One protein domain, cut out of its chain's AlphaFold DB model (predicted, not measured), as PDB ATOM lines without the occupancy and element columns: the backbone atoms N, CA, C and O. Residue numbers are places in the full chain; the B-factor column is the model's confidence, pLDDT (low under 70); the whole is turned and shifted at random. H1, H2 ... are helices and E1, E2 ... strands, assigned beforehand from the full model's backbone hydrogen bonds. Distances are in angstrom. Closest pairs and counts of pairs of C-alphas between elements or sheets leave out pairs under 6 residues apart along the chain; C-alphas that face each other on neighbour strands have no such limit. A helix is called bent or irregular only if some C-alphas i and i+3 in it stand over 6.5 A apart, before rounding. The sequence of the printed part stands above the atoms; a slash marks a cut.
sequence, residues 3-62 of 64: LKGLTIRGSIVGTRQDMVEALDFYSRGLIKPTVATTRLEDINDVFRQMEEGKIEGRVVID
ATOM      1  N   LEU A   3     -17.656  65.447  23.838       91.38
ATOM      2  CA  LEU A   3     -18.339  65.209  22.552       91.38
ATOM      3  C   LEU A   3     -18.159  63.787  21.987       91.38
ATOM      4  O   LEU A   3     -18.835  63.418  21.037       91.38
ATOM      5  N   LYS A   4     -17.236  62.995  22.552       90.50
ATOM      6  CA  LYS A   4     -16.990  61.604  22.141       90.50
ATOM      7  C   LYS A   4     -17.800  60.591  22.961       90.50
ATOM      8  O   LYS A   4     -17.688  59.404  22.690       90.50
ATOM      9  N   GLY A   5     -18.552  61.032  23.978       92.38
ATOM     10  CA  GLY A   5     -19.367  60.142  24.816       92.38
ATOM     11  C   GLY A   5     -18.565  59.059  25.547       92.38
ATOM     12  O   GLY A   5     -19.067  57.961  25.771       92.38
ATOM     13  N   LEU A   6     -17.296  59.326  25.875       93.50
ATOM     14  CA  LEU A   6     -16.419  58.316  26.470       93.50
ATOM     15  C   LEU A   6     -16.857  57.995  27.905       93.50
ATOM     16  O   LEU A   6     -17.000  58.894  28.730       93.50
ATOM     17  N   THR A   7     -17.030  56.704  28.197       93.25
ATOM     18  CA  THR A   7     -17.351  56.207  29.540       93.25
ATOM     19  C   THR A   7     -16.076  55.767  30.245       93.25
ATOM     20  O   THR A   7     -15.309  54.974  29.704       93.25
ATOM     21  N   ILE A   8     -15.878  56.240  31.473       93.62
ATOM     22  CA  ILE A   8     -14.787  55.804  32.346       93.62
ATOM     23  C   ILE A   8     -15.398  54.936  33.443       93.62
ATOM     24  O   ILE A   8     -16.317  55.369  34.136       93.62
ATOM     25  N   ARG A   9     -14.900  53.706  33.596       94.44
ATOM     26  CA  ARG A   9     -15.264  52.815  34.703       94.44
ATOM     27  C   ARG A   9     -14.010  52.418  35.462       94.44
ATOM     28  O   ARG A   9     -13.007  52.069  34.848       94.44
ATOM     29  N   GLY A  10     -14.087  52.467  36.787       95.19
ATOM     30  CA  GLY A  10     -13.104  51.835  37.658       95.19
ATOM     31  C   GLY A  10     -13.484  50.379  37.912       95.19
ATOM     32  O   GLY A  10     -14.667  50.045  37.960       95.19
ATOM     33  N   SER A  11     -12.486  49.523  38.103       93.56
ATOM     34  CA  SER A  11     -12.668  48.155  38.589       93.56
ATOM     35  C   SER A  11     -11.556  47.827  39.572       93.56
ATOM     36  O   SER A  11     -10.411  48.222  39.352       93.56
ATOM     37  N   ILE A  12     -11.875  47.072  40.615       93.31
ATOM     38  CA  ILE A  12     -10.901  46.589  41.586       93.31
ATOM     39  C   ILE A  12     -11.144  45.102  41.814       93.31
ATOM     40  O   ILE A  12     -12.164  44.721  42.380       93.31
ATOM     41  N   VAL A  13     -10.194  44.274  41.369       93.69
ATOM     42  CA  VAL A  13     -10.266  42.803  41.474       93.69
ATOM     43  C   VAL A  13     -11.532  42.248  40.773       93.69
ATOM     44  O   VAL A  13     -12.246  42.977  40.087       93.69
ATOM     45  N   GLY A  14     -11.761  40.939  40.864       93.38
ATOM     46  CA  GLY A  14     -12.968  40.260  40.400       93.38
ATOM     47  C   GLY A  14     -13.661  39.499  41.527       93.38
ATOM     48  O   GLY A  14     -13.144  39.348  42.637       93.38
ATOM     49  N   THR A  15     -14.852  39.002  41.235       96.81
ATOM     50  CA  THR A  15     -15.584  38.074  42.091       96.81
ATOM     51  C   THR A  15     -14.895  36.705  42.134       96.81
ATOM     52  O   THR A  15     -13.995  36.393  41.353       96.81
ATOM     53  N   ARG A  16     -15.344  35.832  43.044       97.25
ATOM     54  CA  ARG A  16     -14.889  34.431  43.067       97.25
ATOM     55  C   ARG A  16     -15.217  33.696  41.766       97.25
ATOM     56  O   ARG A  16     -14.439  32.847  41.354       97.25
ATOM     57  N   GLN A  17     -16.337  34.036  41.132       97.25
ATOM     58  CA  GLN A  17     -16.734  33.443  39.860       97.25
ATOM     59  C   GLN A  17     -15.768  33.854  38.739       97.25
ATOM     60  O   GLN A  17     -15.270  32.985  38.028       97.25
ATOM     61  N   ASP A  18     -15.395  35.137  38.672       96.50
ATOM     62  CA  ASP A  18     -14.404  35.628  37.702       96.50
ATOM     63  C   ASP A  18     -13.049  34.910  37.859       96.50
ATOM     64  O   ASP A  18     -12.373  34.603  36.879       96.50
ATOM     65  N   MET A  19     -12.652  34.596  39.099       95.56
ATOM     66  CA  MET A  19     -11.438  33.820  39.377       95.56
ATOM     67  C   MET A  19     -11.529  32.382  38.850       95.56
ATOM     68  O   MET A  19     -10.555  31.887  38.284       95.56
ATOM     69  N   VAL A  20     -12.671  31.710  39.031       97.25
ATOM     70  CA  VAL A  20     -12.888  30.345  38.517       97.25
ATOM     71  C   VAL A  20     -12.746  30.327  36.996       97.25
ATOM     72  O   VAL A  20     -12.042  29.477  36.452       97.25
ATOM     73  N   GLU A  21     -13.339  31.303  36.315       95.88
ATOM     74  CA  GLU A  21     -13.243  31.438  34.860       95.88
ATOM     75  C   GLU A  21     -11.808  31.744  34.405       95.88
ATOM     76  O   GLU A  21     -11.307  31.130  33.463       95.88
ATOM     77  N   ALA A  22     -11.092  32.624  35.113       95.62
ATOM     78  CA  ALA A  22      -9.686  32.919  34.828       95.62
ATOM     79  C   ALA A  22      -8.782  31.676  34.941       95.62
ATOM     80  O   ALA A  22      -7.886  31.478  34.113       95.62
ATOM     81  N   LEU A  23      -9.024  30.822  35.940       96.19
ATOM     82  CA  LEU A  23      -8.293  29.566  36.113       96.19
ATOM     83  C   LEU A  23      -8.633  28.539  35.023       96.19
ATOM     84  O   LEU A  23      -7.724  27.837  34.576       96.19
ATOM     85  N   ASP A  24      -9.882  28.480  34.545       97.25
ATOM     86  CA  ASP A  24     -10.253  27.636  33.396       97.25
ATOM     87  C   ASP A  24      -9.434  28.013  32.154       97.25
ATOM     88  O   ASP A  24      -8.773  27.156  31.557       97.25
ATOM     89  N   PHE A  25      -9.372  29.307  31.816       97.38
ATOM     90  CA  PHE A  25      -8.568  29.793  30.689       97.38
ATOM     91  C   PHE A  25      -7.087  29.419  30.817       97.38
ATOM     92  O   PHE A  25      -6.458  29.018  29.830       97.38
ATOM     93  N   TYR A  26      -6.529  29.528  32.025       96.12
ATOM     94  CA  TYR A  26      -5.155  29.116  32.295       96.12
ATOM     95  C   TYR A  26      -4.962  27.604  32.120       96.12
ATOM     96  O   TYR A  26      -4.031  27.187  31.434       96.12
ATOM     97  N   SER A  27      -5.866  26.782  32.662       96.88
ATOM     98  CA  SER A  27      -5.795  25.317  32.559       96.88
ATOM     99  C   SER A  27      -5.859  24.818  31.111       96.88
ATOM    100  O   SER A  27      -5.207  23.840  30.749       96.88
ATOM    101  N   ARG A  28      -6.578  25.551  30.252       97.31
ATOM    102  CA  ARG A  28      -6.673  25.310  28.806       97.31
ATOM    103  C   ARG A  28      -5.460  25.821  28.022       97.31
ATOM    104  O   ARG A  28      -5.429  25.696  26.801       97.31
ATOM    105  N   GLY A  29      -4.480  26.425  28.695       95.88
ATOM    106  CA  GLY A  29      -3.258  26.956  28.089       95.88
ATOM    107  C   GLY A  29      -3.458  28.227  27.260       95.88
ATOM    108  O   GLY A  29      -2.556  28.617  26.515       95.88
ATOM    109  N   LEU A  30      -4.619  28.880  27.378       96.81
ATOM    110  CA  LEU A  30      -4.942  30.114  26.651       96.81
ATOM    111  C   LEU A  30      -4.246  31.340  27.254       96.81
ATOM    112  O   LEU A  30      -4.104  32.362  26.588       96.81
ATOM    113  N   ILE A  31      -3.783  31.227  28.501       94.56
ATOM    114  CA  ILE A  31      -3.054  32.268  29.223       94.56
ATOM    115  C   ILE A  31      -1.680  31.726  29.611       94.56
ATOM    116  O   ILE A  31      -1.570  30.658  30.210       94.56
ATOM    117  N   LYS A  32      -0.629  32.489  29.305       94.44
ATOM    118  CA  LYS A  32       0.756  32.195  29.693       94.44
ATOM    119  C   LYS A  32       1.321  33.397  30.453       94.44
ATOM    120  O   LYS A  32       1.733  34.362  29.813       94.44
ATOM    121  N   PRO A  33       1.274  33.396  31.795       94.50
ATOM    122  CA  PRO A  33       1.781  34.508  32.581       94.50
ATOM    123  C   PRO A  33       3.314  34.522  32.562       94.50
ATOM    124  O   PRO A  33       3.952  33.482  32.715       94.50
ATOM    125  N   THR A  34       3.900  35.709  32.419       96.50
ATOM    126  CA  THR A  34       5.338  35.918  32.609       96.50
ATOM    127  C   THR A  34       5.631  35.961  34.100       96.50
ATOM    128  O   THR A  34       5.220  36.899  34.792       96.50
ATOM    129  N   VAL A  35       6.306  34.927  34.595       96.19
ATOM    130  CA  VAL A  35       6.674  34.796  36.004       96.19
ATOM    131  C   VAL A  35       8.152  34.459  36.144       96.19
ATOM    132  O   VAL A  35       8.682  33.656  35.378       96.19
ATOM    133  N   ALA A  36       8.796  35.055  37.140       95.62
ATOM    134  CA  ALA A  36      10.128  34.685  37.600       95.62
ATOM    135  C   ALA A  36      10.037  34.194  39.046       95.62
ATOM    136  O   ALA A  36       9.295  34.758  39.850       95.62
ATOM    137  N   THR A  37      10.775  33.143  39.385       96.56
ATOM    138  CA  THR A  37      10.763  32.560  40.732       96.56
ATOM    139  C   THR A  37      11.971  33.036  41.530       96.56
ATOM    140  O   THR A  37      13.061  33.162  40.978       96.56
ATOM    141  N   THR A  38      11.788  33.285  42.825       96.75
ATOM    142  CA  THR A  38      12.874  33.642  43.748       96.75
ATOM    143  C   THR A  38      12.657  33.018  45.124       96.75
ATOM    144  O   THR A  38      11.572  32.514  45.418       96.75
ATOM    145  N   ARG A  39      13.684  33.054  45.973       97.31
ATOM    146  CA  ARG A  39      13.613  32.577  47.356       97.31
ATOM    147  C   ARG A  39      13.162  33.698  48.282       97.31
ATOM    148  O   ARG A  39      13.329  34.881  47.982       97.31
ATOM    149  N   LEU A  40      12.620  33.329  49.439       96.69
ATOM    150  CA  LEU A  40      12.150  34.303  50.425       96.69
ATOM    151  C   LEU A  40      13.282  35.199  50.958       96.69
ATOM    152  O   LEU A  40      13.046  36.371  51.234       96.69
ATOM    153  N   GLU A  41      14.508  34.684  51.074       97.25
ATOM    154  CA  GLU A  41      15.667  35.480  51.504       97.25
ATOM    155  C   GLU A  41      15.970  36.685  50.600       97.25
ATOM    156  O   GLU A  41      16.496  37.694  51.070       97.25
ATOM    157  N   ASP A  42      15.572  36.619  49.329       96.81
ATOM    158  CA  ASP A  42      15.852  37.642  48.327       96.81
ATOM    159  C   ASP A  42      14.749  38.733  48.276       96.81
ATOM    160  O   ASP A  42      14.791  39.638  47.443       96.81
ATOM    161  N   ILE A  43      13.762  38.698  49.188       96.38
ATOM    162  CA  ILE A  43      12.568  39.571  49.186       96.38
ATOM    163  C   ILE A  43      12.891  41.075  49.142       96.38
ATOM    164  O   ILE A  43      12.228  41.835  48.436       96.38
ATOM    165  N   ASN A  44      13.925  41.521  49.858       97.75
ATOM    166  CA  ASN A  44      14.295  42.938  49.896       97.75
ATOM    167  C   ASN A  44      14.806  43.426  48.539       97.75
ATOM    168  O   ASN A  44      14.538  44.558  48.139       97.75
ATOM    169  N   ASP A  45      15.515  42.561  47.814       97.50
ATOM    170  CA  ASP A  45      15.982  42.879  46.475       97.50
ATOM    171  C   ASP A  45      14.823  42.933  45.474       97.50
ATOM    172  O   ASP A  45      14.764  43.839  44.644       97.50
ATOM    173  N   VAL A  46      13.842  42.035  45.610       97.12
ATOM    174  CA  VAL A  46      12.605  42.072  44.815       97.12
ATOM    175  C   VAL A  46      11.872  43.400  45.002       97.12
ATOM    176  O   VAL A  46      11.463  44.011  44.015       97.12
ATOM    177  N   PHE A  47      11.728  43.880  46.244       97.62
ATOM    178  CA  PHE A  47      11.098  45.177  46.509       97.62
ATOM    179  C   PHE A  47      11.856  46.329  45.847       97.62
ATOM    180  O   PHE A  47      11.239  47.142  45.160       97.62
ATOM    181  N   ARG A  48      13.188  46.349  45.960       98.12
ATOM    182  CA  ARG A  48      14.031  47.345  45.289       98.12
ATOM    183  C   ARG A  48      13.833  47.338  43.771       98.12
ATOM    184  O   ARG A  48      13.588  48.381  43.174       98.12
ATOM    185  N   GLN A  49      13.894  46.165  43.141       97.25
ATOM    186  CA  GLN A  49      13.690  46.035  41.696       97.25
ATOM    187  C   GLN A  49      12.277  46.453  41.263       97.25
ATOM    188  O   GLN A  49      12.106  47.000  40.171       97.25
ATOM    189  N   MET A  50      11.266  46.214  42.103       96.75
ATOM    190  CA  MET A  50       9.887  46.634  41.848       96.75
ATOM    191  C   MET A  50       9.746  48.159  41.851       96.75
ATOM    192  O   MET A  50       9.129  48.704  40.938       96.75
ATOM    193  N   GLU A  51      10.328  48.842  42.839       97.44
ATOM    194  CA  GLU A  51      10.333  50.311  42.920       97.44
ATOM    195  C   GLU A  51      11.087  50.947  41.746       97.44
ATOM    196  O   GLU A  51      10.656  51.961  41.200       97.44
ATOM    197  N   GLU A  52      12.175  50.314  41.303       97.81
ATOM    198  CA  GLU A  52      12.956  50.735  40.137       97.81
ATOM    199  C   GLU A  52      12.291  50.381  38.791       97.81
ATOM    200  O   GLU A  52      12.813  50.742  37.735       97.81
ATOM    201  N   GLY A  53      11.157  49.667  38.800       96.44
ATOM    202  CA  GLY A  53      10.437  49.261  37.589       96.44
ATOM    203  C   GLY A  53      11.164  48.211  36.741       96.44
ATOM    204  O   GLY A  53      10.923  48.125  35.540       96.44
ATOM    205  N   LYS A  54      12.059  47.418  37.341       96.56
ATOM    206  CA  LYS A  54      12.903  46.420  36.654       96.56
ATOM    207  C   LYS A  54      12.276  45.027  36.547       96.56
ATOM    208  O   LYS A  54      12.873  44.135  35.953       96.56
ATOM    209  N   ILE A  55      11.094  44.822  37.125       96.00
ATOM    210  CA  ILE A  55      10.398  43.533  37.086       96.00
ATOM    211  C   ILE A  55       9.546  43.434  35.823       96.00
ATOM    212  O   ILE A  55       8.575  44.171  35.651       96.00
ATOM    213  N   GLU A  56       9.848  42.447  34.988       93.69
ATOM    214  CA  GLU A  56       8.954  42.014  33.918       93.69
ATOM    215  C   GLU A  56       7.915  41.026  34.469       93.69
ATOM    216  O   GLU A  56       8.242  39.962  34.994       93.69
ATOM    217  N   GLY A  57       6.629  41.366  34.356       95.12
ATOM    218  CA  GLY A  57       5.544  40.496  34.813       95.12
ATOM    219  C   GLY A  57       5.434  40.416  36.340       95.12
ATOM    220  O   GLY A  57       5.075  41.399  36.998       95.12
ATOM    221  N   ARG A  58       5.635  39.217  36.904       96.44
ATOM    222  CA  ARG A  58       5.504  38.947  38.346       96.44
ATOM    223  C   ARG A  58       6.672  38.123  38.875       96.44
ATOM    224  O   ARG A  58       7.062  37.133  38.268       96.44
ATOM    225  N   VAL A  59       7.152  38.487  40.060       97.06
ATOM    226  CA  VAL A  59       8.054  37.643  40.849       97.06
ATOM    227  C   VAL A  59       7.222  36.802  41.818       97.06
ATOM    228  O   VAL A  59       6.330  37.327  42.486       97.06
ATOM    229  N   VAL A  60       7.490  35.500  41.875       97.06
ATOM    230  CA  VAL A  60       6.802  34.524  42.727       97.06
ATOM    231  C   VAL A  60       7.806  33.938  43.715       97.06
ATOM    232  O   VAL A  60       8.853  33.439  43.308       97.06
ATOM    233  N   ILE A  61       7.483  33.986  45.008       97.25
ATOM    234  CA  ILE A  61       8.293  33.335  46.042       97.25
ATOM    235  C   ILE A  61       8.065  31.822  45.981       97.25
ATOM    236  O   ILE A  61       6.920  31.374  46.077       97.25
ATOM    237  N   ASP A  62       9.142  31.052  45.839       96.38
ATOM    238  CA  ASP A  62       9.127  29.615  46.108       96.38
ATOM    239  C   ASP A  62       9.368  29.373  47.600       96.38
ATOM    240  O   ASP A  62      10.297  29.925  48.190       96.38
TER     241      ASP A  62
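What this domain is: This is residues 3 to 62 of the 64 residues of the protein "Alcohol dehydrogenase" of Gordonia rhizosphera NBRC 16068 (UniProt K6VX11). From Leu 3 a free arm, residues 3 to 13, leads to a lone helix, H1, and then a link leads to a small head in which H2 packs on E2 of the two-strand parallel sheet E1 E2. The printed part has 60 residues, with two named helices and two named strands in the order H1, E1, H2, E2 along the chain, and its class is mixed, helices and strands. The whole is extended, radius of gyration of the C-alphas 16.8 A, spans 50 by 35 by 19 A.

How they stand to each other: Look at E1, residues 35 to 39, and E2, residues 58 to 62: parallel, 38 degrees, with N 36 and O 58 2.9 A apart, within hydrogen-bond range. Between them is H2, residues 40 to 51, in a strand-helix-strand unit, two parallel strands joined through a helix, with a right-handed crossover. The closest C-alphas of H2 and E2, Leu 40 and Ile 61, are 5.9 A apart. H1, residues 16 to 27, is apart from H2 and E2. Every O i to N i+4 pair is within hydrogen-bond range in H1, 6 of 8 in H2.

Where its parts are: Find C-alpha 16 at (-14.889, 34.431, 43.067); H1 runs 16.6 A from there. H2 spans 17.8 A and is irregular: C-alphas 41 and 44 are 7.8 A apart. E1 spans 13.5 A; E2 spans 12.7 A, to C-alpha 62 at (9.127, 29.615, 46.108).

The domain as a whole: The farthest C-alphas, Leu 3 and Glu 41, are 53.7 A apart. The printed part has no cut, no link is long, and no printed residue is under 70 in pLDDT.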